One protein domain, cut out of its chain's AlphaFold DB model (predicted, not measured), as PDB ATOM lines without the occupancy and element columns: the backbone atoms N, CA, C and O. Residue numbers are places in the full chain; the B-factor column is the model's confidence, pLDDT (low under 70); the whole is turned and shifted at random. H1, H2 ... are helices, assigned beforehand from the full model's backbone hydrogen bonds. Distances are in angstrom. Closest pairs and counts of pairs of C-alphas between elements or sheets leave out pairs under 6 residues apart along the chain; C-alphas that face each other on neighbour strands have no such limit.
ATOM      1  N   ILE A   2     -25.909  27.032  25.280       74.69
ATOM      2  CA  ILE A   2     -25.064  25.892  25.704       74.69
ATOM      3  C   ILE A   2     -25.863  24.751  26.367       74.69
ATOM      4  O   ILE A   2     -25.646  23.580  26.062       74.69
ATOM      5  N   GLN A   3     -26.848  25.072  27.215       75.00
ATOM      6  CA  GLN A   3     -27.701  24.055  27.847       75.00
ATOM      7  C   GLN A   3     -28.577  23.282  26.844       75.00
ATOM      8  O   GLN A   3     -28.747  22.073  26.990       75.00
ATOM      9  N   ALA A   4     -29.080  23.946  25.797       82.44
ATOM     10  CA  ALA A   4     -29.876  23.300  24.752       82.44
ATOM     11  C   ALA A   4     -29.019  22.348  23.898       82.44
ATOM     12  O   ALA A   4     -29.445  21.235  23.594       82.44
ATOM     13  N   VAL A   5     -27.778  22.746  23.590       84.31
ATOM     14  CA  VAL A   5     -26.800  21.900  22.885       84.31
ATOM     15  C   VAL A   5     -26.451  20.659  23.712       84.31
ATOM     16  O   VAL A   5     -26.483  19.541  23.201       84.31
ATOM     17  N   ALA A   6     -26.190  20.825  25.011       87.81
ATOM     18  CA  ALA A   6     -25.888  19.707  25.905       87.81
ATOM     19  C   ALA A   6     -27.067  18.724  26.041       87.81
ATOM     20  O   ALA A   6     -26.864  17.507  26.014       87.81
ATOM     21  N   ALA A   7     -28.298  19.236  26.141       90.00
ATOM     22  CA  ALA A   7     -29.507  18.416  26.174       90.00
ATOM     23  C   ALA A   7     -29.694  17.624  24.869       90.00
ATOM     24  O   ALA A   7     -29.961  16.420  24.912       90.00
ATOM     25  N   LYS A   8     -29.476  18.268  23.714       91.12
ATOM     26  CA  LYS A   8     -29.545  17.619  22.399       91.12
ATOM     27  C   LYS A   8     -28.502  16.510  22.259       91.12
ATOM     28  O   LYS A   8     -28.857  15.397  21.881       91.12
ATOM     29  N   ARG A   9     -27.253  16.759  22.672       89.00
ATOM     30  CA  ARG A   9     -26.181  15.745  22.680       89.00
ATOM     31  C   ARG A   9     -26.541  14.532  23.537       89.00
ATOM     32  O   ARG A   9     -26.376  13.398  23.101       89.00
ATOM     33  N   LYS A  10     -27.072  14.761  24.741       92.69
ATOM     34  CA  LYS A  10     -27.507  13.681  25.641       92.69
ATOM     35  C   LYS A  10     -28.651  12.854  25.042       92.69
ATOM     36  O   LYS A  10     -28.685  11.644  25.237       92.69
ATOM     37  N   SER A  11     -29.576  13.500  24.333       92.38
ATOM     38  CA  SER A  11     -30.674  12.823  23.633       92.38
ATOM     39  C   SER A  11     -30.158  11.929  22.504       92.38
ATOM     40  O   SER A  11     -30.479  10.745  22.475       92.38
ATOM     41  N   LEU A  12     -29.293  12.464  21.637       89.88
ATOM     42  CA  LEU A  12     -28.691  11.716  20.528       89.88
ATOM     43  C   LEU A  12     -27.893  10.508  21.019       89.88
ATOM     44  O   LEU A  12     -28.057   9.414  20.494       89.88
ATOM     45  N   TYR A  13     -27.107  10.671  22.084       90.38
ATOM     46  CA  TYR A  13     -26.361   9.560  22.674       90.38
ATOM     47  C   TYR A  13     -27.277   8.409  23.113       90.38
ATOM     48  O   TYR A  13     -26.996   7.251  22.832       90.38
ATOM     49  N   ARG A  14     -28.417   8.721  23.744       93.12
ATOM     50  CA  ARG A  14     -29.409   7.702  24.124       93.12
ATOM     51  C   ARG A  14     -30.045   7.020  22.916       93.12
ATOM     52  O   ARG A  14     -30.344   5.839  22.993       93.12
ATOM     53  N   GLN A  15     -30.276   7.756  21.830       90.81
ATOM     54  CA  GLN A  15     -30.819   7.178  20.600       90.81
ATOM     55  C   GLN A  15     -29.830   6.187  19.989       90.81
ATOM     56  O   GLN A  15     -30.226   5.067  19.695       90.81
ATOM     57  N   LEU A  16     -28.547   6.556  19.906       90.06
ATOM     58  CA  LEU A  16     -27.485   5.675  19.414       90.06
ATOM     59  C   LEU A  16     -27.333   4.410  20.270       90.06
ATOM     60  O   LEU A  16     -27.180   3.326  19.726       90.06
ATOM     61  N   GLN A  17     -27.435   4.528  21.599       91.44
ATOM     62  CA  GLN A  17     -27.370   3.372  22.506       91.44
ATOM     63  C   GLN A  17     -28.511   2.363  22.319       91.44
ATOM     64  O   GLN A  17     -28.372   1.218  22.738       91.44
ATOM     65  N   ASN A  18     -29.631   2.787  21.733       93.81
ATOM     66  CA  ASN A  18     -30.790   1.931  21.500       93.81
ATOM     67  C   ASN A  18     -30.799   1.313  20.092       93.81
ATOM     68  O   ASN A  18     -31.744   0.596  19.765       93.81
ATOM     69  N   LEU A  19     -29.803   1.615  19.254       93.44
ATOM     70  CA  LEU A  19     -29.686   1.034  17.921       93.44
ATOM     71  C   LEU A  19     -29.168  -0.401  17.990       93.44
ATOM     72  O   LEU A  19     -28.456  -0.789  18.919       93.44
ATOM     73  N   THR A  20     -29.518  -1.183  16.971       94.56
ATOM     74  CA  THR A  20     -28.857  -2.462  16.721       94.56
ATOM     75  C   THR A  20     -27.415  -2.225  16.267       94.56
ATOM     76  O   THR A  20     -27.059  -1.123  15.851       94.56
ATOM     77  N   GLU A  21     -26.574  -3.256  16.331       92.62
ATOM     78  CA  GLU A  21     -25.189  -3.163  15.855       92.62
ATOM     79  C   GLU A  21     -25.119  -2.825  14.356       92.62
ATOM     80  O   GLU A  21     -24.333  -1.967  13.964       92.62
ATOM     81  N   GLU A  22     -26.002  -3.409  13.537       93.81
ATOM     82  CA  GLU A  22     -26.098  -3.107  12.102       93.81
ATOM     83  C   GLU A  22     -26.516  -1.651  11.847       93.81
ATOM     84  O   GLU A  22     -25.929  -0.961  11.012       93.81
ATOM     85  N   ASP A  23     -27.519  -1.155  12.576       92.56
ATOM     86  CA  ASP A  23     -27.968   0.231  12.428       92.56
ATOM     87  C   ASP A  23     -26.895   1.220  12.894       92.56
ATOM     88  O   ASP A  23     -26.708   2.272  12.279       92.56
ATOM     89  N   LEU A  24     -26.170   0.884  13.965       92.25
ATOM     90  CA  LEU A  24     -25.067   1.694  14.467       92.25
ATOM     91  C   LEU A  24     -23.923   1.765  13.449       92.25
ATOM     92  O   LEU A  24     -23.389   2.850  13.215       92.25
ATOM     93  N   ASP A  25     -23.591   0.641  12.816       93.38
ATOM     94  CA  ASP A  25     -22.587   0.571  11.755       93.38
ATOM     95  C   ASP A  25     -23.012   1.378  10.518       93.38
ATOM     96  O   ASP A  25     -22.238   2.152   9.960       93.38
ATOM     97  N   ARG A  26     -24.283   1.309  10.118       92.81
ATOM     98  CA  ARG A  26     -24.796   2.119   9.003       92.81
ATOM     99  C   ARG A  26     -24.723   3.619   9.294       92.81
ATOM    100  O   ARG A  26     -24.325   4.400   8.428       92.81
ATOM    101  N   VAL A  27     -25.113   4.030  10.502       92.75
ATOM    102  CA  VAL A  27     -25.065   5.438  10.924       92.75
ATOM    103  C   VAL A  27     -23.623   5.937  11.008       92.75
ATOM    104  O   VAL A  27     -23.368   7.071  10.603       92.75
ATOM    105  N   SER A  28     -22.680   5.119  11.484       90.62
ATOM    106  CA  SER A  28     -21.266   5.501  11.559       90.62
ATOM    107  C   SER A  28     -20.652   5.687  10.168       90.62
ATOM    108  O   SER A  28     -20.018   6.715   9.924       90.62
ATOM    109  N   HIS A  29     -20.915   4.773   9.228       93.94
ATOM    110  CA  HIS A  29     -20.472   4.896   7.836       93.94
ATOM    111  C   HIS A  29     -21.053   6.135   7.159       93.94
ATOM    112  O   HIS A  29     -20.335   6.868   6.481       93.94
ATOM    113  N   TYR A  30     -22.345   6.403   7.364       93.75
ATOM    114  CA  TYR A  30     -22.977   7.589   6.794       93.75
ATOM    115  C   TYR A  30     -22.414   8.883   7.393       93.75
ATOM    116  O   TYR A  30     -22.131   9.820   6.654       93.75
ATOM    117  N   ALA A  31     -22.185   8.929   8.709       95.00
ATOM    118  CA  ALA A  31     -21.547  10.077   9.350       95.00
ATOM    119  C   ALA A  31     -20.127  10.321   8.811       95.00
ATOM    120  O   ALA A  31     -19.778  11.462   8.522       95.00
ATOM    121  N   ALA A  32     -19.338   9.259   8.618       95.69
ATOM    122  CA  ALA A  32     -18.008   9.360   8.021       95.69
ATOM    123  C   ALA A  32     -18.059   9.871   6.571       95.69
ATOM    124  O   ALA A  32     -17.244  10.702   6.182       95.69
ATOM    125  N   PHE A  33     -19.038   9.417   5.784       96.62
ATOM    126  CA  PHE A  33     -19.249   9.905   4.421       96.62
ATOM    127  C   PHE A  33     -19.618  11.393   4.387       96.62
ATOM    128  O   PHE A  33     -19.054  12.138   3.593       96.62
ATOM    129  N   LEU A  34     -20.516  11.845   5.269       97.12
ATOM    130  CA  LEU A  34     -20.860  13.265   5.372       97.12
ATOM    131  C   LEU A  34     -19.654  14.119   5.765       97.12
ATOM    132  O   LEU A  34     -19.447  15.172   5.178       97.12
ATOM    133  N   GLN A  35     -18.838  13.649   6.708       96.81
ATOM    134  CA  GLN A  35     -17.632  14.364   7.120       96.81
ATOM    135  C   GLN A  35     -16.588  14.445   5.996       96.81
ATOM    136  O   GLN A  35     -15.873  15.435   5.886       96.81
ATOM    137  N   TYR A  36     -16.502  13.416   5.149       96.94
ATOM    138  CA  TYR A  36     -15.684  13.465   3.940       96.94
ATOM    139  C   TYR A  36     -16.186  14.532   2.956       96.94
ATOM    140  O   TYR A  36     -15.370  15.280   2.428       96.94
ATOM    141  N   LEU A  37     -17.503  14.622   2.728       97.56
ATOM    142  CA  LEU A  37     -18.078  15.652   1.857       97.56
ATOM    143  C   LEU A  37     -17.827  17.061   2.399       97.56
ATOM    144  O   LEU A  37     -17.345  17.900   1.654       97.56
ATOM    145  N   GLU A  38     -18.077  17.285   3.691       97.12
ATOM    146  CA  GLU A  38     -17.818  18.569   4.358       97.12
ATOM    147  C   GLU A  38     -16.354  18.996   4.196       97.12
ATOM    148  O   GLU A  38     -16.081  20.128   3.828       97.12
ATOM    149  N   ALA A  39     -15.401  18.075   4.372       96.62
ATOM    150  CA  ALA A  39     -13.986  18.388   4.182       96.62
ATOM    151  C   ALA A  39     -13.645  18.792   2.736       96.62
ATOM    152  O   ALA A  39     -12.764  19.620   2.528       96.62
ATOM    153  N   GLN A  40     -14.313  18.203   1.739       97.06
ATOM    154  CA  GLN A  40     -14.136  18.598   0.339       97.06
ATOM    155  C   GLN A  40     -14.771  19.963   0.053       97.06
ATOM    156  O   GLN A  40     -14.138  20.792  -0.593       97.06
ATOM    157  N   GLU A  41     -15.975  20.218   0.567       96.69
ATOM    158  CA  GLU A  41     -16.648  21.518   0.439       96.69
ATOM    159  C   GLU A  41     -15.825  22.634   1.103       96.69
ATOM    160  O   GLU A  41     -15.598  23.670   0.487       96.69
ATOM    161  N   ASP A  42     -15.280  22.398   2.299       97.00
ATOM    162  CA  ASP A  42     -14.389  23.340   2.986       97.00
ATOM    163  C   ASP A  42     -13.119  23.636   2.165       97.00
ATOM    164  O   ASP A  42     -12.670  24.783   2.087       97.00
ATOM    165  N   GLU A  43     -12.513  22.615   1.547       96.69
ATOM    166  CA  GLU A  43     -11.357  22.792   0.660       96.69
ATOM    167  C   GLU A  43     -11.714  23.648  -0.564       96.69
ATOM    168  O   GLU A  43     -10.967  24.571  -0.910       96.69
ATOM    169  N   GLU A  44     -12.855  23.382  -1.202       96.31
ATOM    170  CA  GLU A  44     -13.355  24.154  -2.344       96.31
ATOM    171  C   GLU A  44     -13.662  25.608  -1.962       96.31
ATOM    172  O   GLU A  44     -13.245  26.530  -2.672       96.31
ATOM    173  N   ASP A  45     -14.307  25.826  -0.817       96.75
ATOM    174  CA  ASP A  45     -14.627  27.149  -0.283       96.75
ATOM    175  C   ASP A  45     -13.358  27.957  -0.002       96.75
ATOM    176  O   ASP A  45     -13.267  29.127  -0.386       96.75
ATOM    177  N   ILE A  46     -12.338  27.345   0.607       96.69
ATOM    178  CA  ILE A  46     -11.043  28.000   0.847       96.69
ATOM    179  C   ILE A  46     -10.402  28.419  -0.477       96.69
ATOM    180  O   ILE A  46      -9.945  29.558  -0.603       96.69
ATOM    181  N   VAL A  47     -10.370  27.523  -1.468       96.62
ATOM    182  CA  VAL A  47      -9.806  27.821  -2.794       96.62
ATOM    183  C   VAL A  47     -10.572  28.962  -3.460       96.62
ATOM    184  O   VAL A  47      -9.953  29.873  -4.018       96.62
ATOM    185  N   TRP A  48     -11.903  28.945  -3.386       94.94
ATOM    186  CA  TRP A  48     -12.745  29.980  -3.971       94.94
ATOM    187  C   TRP A  48     -12.524  31.335  -3.294       94.94
ATOM    188  O   TRP A  48     -12.295  32.328  -3.987       94.94
ATOM    189  N   ILE A  49     -12.516  31.382  -1.959       94.06
ATOM    190  CA  ILE A  49     -12.279  32.608  -1.186       94.06
ATOM    191  C   ILE A  49     -10.901  33.189  -1.509       94.06
ATOM    192  O   ILE A  49     -10.793  34.384  -1.771       94.06
ATOM    193  N   GLU A  50      -9.848  32.368  -1.535       95.56
ATOM    194  CA  GLU A  50      -8.496  32.837  -1.865       95.56
ATOM    195  C   GLU A  50      -8.393  33.380  -3.294       95.56
ATOM    196  O   GLU A  50      -7.712  34.383  -3.517       95.56
ATOM    197  N   ALA A  51      -9.084  32.761  -4.255       95.44
ATOM    198  CA  ALA A  51      -9.088  33.208  -5.646       95.44
ATOM    199  C   ALA A  51      -9.820  34.547  -5.856       95.44
ATOM    200  O   ALA A  51      -9.463  35.280  -6.775       95.44
ATOM    201  N   HIS A  52     -10.801  34.872  -5.007       93.06
ATOM    202  CA  HIS A  52     -11.661  36.060  -5.142       93.06
ATOM    203  C   HIS A  52     -11.473  37.070  -3.997       93.06
ATOM    204  O   HIS A  52     -12.273  37.986  -3.828       93.06
ATOM    205  N   LYS A  53     -10.414  36.941  -3.187       91.12
ATOM    206  CA  LYS A  53     -10.189  37.814  -2.019       91.12
ATOM    207  C   LYS A  53      -9.991  39.290  -2.364       91.12
ATOM    208  O   LYS A  53     -10.237  40.150  -1.524       91.12
ATOM    209  N   ASP A  54      -9.520  39.558  -3.580       94.75
ATOM    210  CA  ASP A  54      -9.265  40.905  -4.088       94.75
ATOM    211  C   ASP A  54     -10.452  41.446  -4.908       94.75
ATOM    212  O   ASP A  54     -10.404  42.584  -5.389       94.75
ATOM    213  N   ASP A  55     -11.524  40.661  -5.063       90.19
ATOM    214  CA  ASP A  55     -12.715  41.100  -5.777       90.19
ATOM    215  C   ASP A  55     -13.432  42.210  -4.998       90.19
ATOM    216  O   ASP A  55     -13.550  42.166  -3.767       90.19
ATOM    217  N   PRO A  56     -13.956  43.232  -5.694       86.81
ATOM    218  CA  PRO A  56     -14.691  44.299  -5.041       86.81
ATOM    219  C   PRO A  56     -15.976  43.751  -4.410       86.81
ATOM    220  O   PRO A  56     -16.905  43.333  -5.101       86.81
ATOM    221  N   THR A  57     -16.066  43.808  -3.082       88.44
ATOM    222  CA  THR A  57     -17.288  43.438  -2.359       88.44
ATOM    223  C   THR A  57     -18.336  44.544  -2.471       88.44
ATOM    224  O   THR A  57     -18.023  45.713  -2.237       88.44
ATOM    225  N   VAL A  58     -19.591  44.185  -2.748       88.50
ATOM    226  CA  VAL A  58     -20.728  45.119  -2.723       88.50
ATOM    227  C   VAL A  58     -21.682  44.791  -1.570       88.50
ATOM    228  O   VAL A  58     -21.867  43.615  -1.248       88.50
ATOM    229  N   PRO A  59     -22.317  45.794  -0.932       92.81
ATOM    230  CA  PRO A  59     -23.371  45.539   0.042       92.81
ATOM    231  C   PRO A  59     -24.513  44.728  -0.575       92.81
ATOM    232  O   PRO A  59     -24.967  45.022  -1.681       92.81
ATOM    233  N   LEU A  60     -25.033  43.747   0.167       89.62
ATOM    234  CA  LEU A  60     -26.119  42.883  -0.309       89.62
ATOM    235  C   LEU A  60     -27.346  43.689  -0.770       89.62
ATOM    236  O   LEU A  60     -27.950  43.351  -1.779       89.62
ATOM    237  N   ALA A  61     -27.682  44.777  -0.070       92.81
ATOM    238  CA  ALA A  61     -28.787  45.656  -0.454       92.81
ATOM    239  C   ALA A  61     -28.596  46.268  -1.856       92.81
ATOM    240  O   ALA A  61     -29.540  46.311  -2.642       92.81
ATOM    241  N   ASP A  62     -27.372  46.683  -2.189       93.62
ATOM    242  CA  ASP A  62     -27.057  47.266  -3.496       93.62
ATOM    243  C   ASP A  62     -27.088  46.199  -4.599       93.62
ATOM    244  O   ASP A  62     -27.595  46.453  -5.693       93.62
ATOM    245  N   ALA A  63     -26.617  44.983  -4.298       90.56
ATOM    246  CA  ALA A  63     -26.698  43.846  -5.213       90.56
ATOM    247  C   ALA A  63     -28.154  43.440  -5.505       90.56
ATOM    248  O   ALA A  63     -28.515  43.240  -6.663       90.56
ATOM    249  N   LEU A  64     -29.006  43.365  -4.477       92.62
ATOM    250  CA  LEU A  64     -30.425  43.020  -4.630       92.62
ATOM    251  C   LEU A  64     -31.170  44.059  -5.471       92.62
ATOM    252  O   LEU A  64     -31.897  43.690  -6.394       92.62
ATOM    253  N   LYS A  65     -30.912  45.349  -5.233       93.62
ATOM    254  CA  LYS A  65     -31.467  46.444  -6.035       93.62
ATOM    255  C   LYS A  65     -31.014  46.398  -7.495       93.62
ATOM    256  O   LYS A  65     -31.822  46.606  -8.397       93.62
ATOM    257  N   ALA A  66     -29.740  46.099  -7.756       90.19
ATOM    258  CA  ALA A  66     -29.230  45.943  -9.122       90.19
ATOM    259  C   ALA A  66     -29.882  44.764  -9.872       90.19
ATOM    260  O   ALA A  66     -30.012  44.811 -11.094       90.19
ATOM    261  N   LEU A  67     -30.315  43.732  -9.141       92.56
ATOM    262  CA  LEU A  67     -31.011  42.560  -9.675       92.56
ATOM    263  C   LEU A  67     -32.542  42.728  -9.741       92.56
ATOM    264  O   LEU A  67     -33.217  41.842 -10.262       92.56
ATOM    265  N   GLY A  68     -33.094  43.842  -9.241       91.19
ATOM    266  CA  GLY A  68     -34.541  44.077  -9.171       91.19
ATOM    267  C   GLY A  68     -35.260  43.145  -8.192       91.19
ATOM    268  O   GLY A  68     -36.394  42.741  -8.444       91.19
TER     269      GLY A  68
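Overview. This is residues 2 to 68 of the 70 residues of an uncharacterized protein of Fretibacterium fastidiosum (UniProt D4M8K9). One long helix, H2, makes the longest axis of an open, extended model. At the first end of H2 the shorter H1 folds back to make an open V with it, and beyond the other end the small H3 sits at the far end of a short link; no helix touches another. The printed part has 67 residues with three named helices, in the order H1, H2, H3, and no named strand; its class is all helix. It is extended, with a radius of gyration of the C-alphas of 20.4 A, and elongated, spanning 54 by 27 by 24 A.

Arrangement. Start from H2, residues 21 to 51. Look back along the chain to H1, residues 2 to 17: it is close to H2 but not clearly touching, and their closest C-alphas, those of Leu 16 and Leu 24, are 6.8 A apart. H1 and H2 run opposite ways at a steep tilt of 43 degrees, with centres 21.4 A apart. Now look past residue 51 to H3, residues 60 to 66, which is apart from H2 and from H1. In H1, H2 and H3 every backbone O i to N i+4 pair is within hydrogen-bond range.

Along the chain. Find C-alpha 21 at (-25.189, -3.163, 15.855); from there H2 runs 45.2 A to C-alpha 51 at (-9.088, 33.208, -5.646). H1 begins at C-alpha 2, at (-25.064, 25.892, 25.704), and measures 22.9 A to C-alpha 17. H3 measures 9.8 A and ends at C-alpha 66, at (-29.230, 45.943, -9.122).

Size, cuts and confidence. The two C-alphas farthest apart, those of Glu 21 and Ala 66, are 55.2 A apart. Residues 2 to 15 and 28 to 68 stand free. The link from H1 to H2 is tight, with 3 residues, and that from H2 to H3 is short, with 8. The printed part has no cut; its mean pLDDT is 92.4, and no printed residue is under 70.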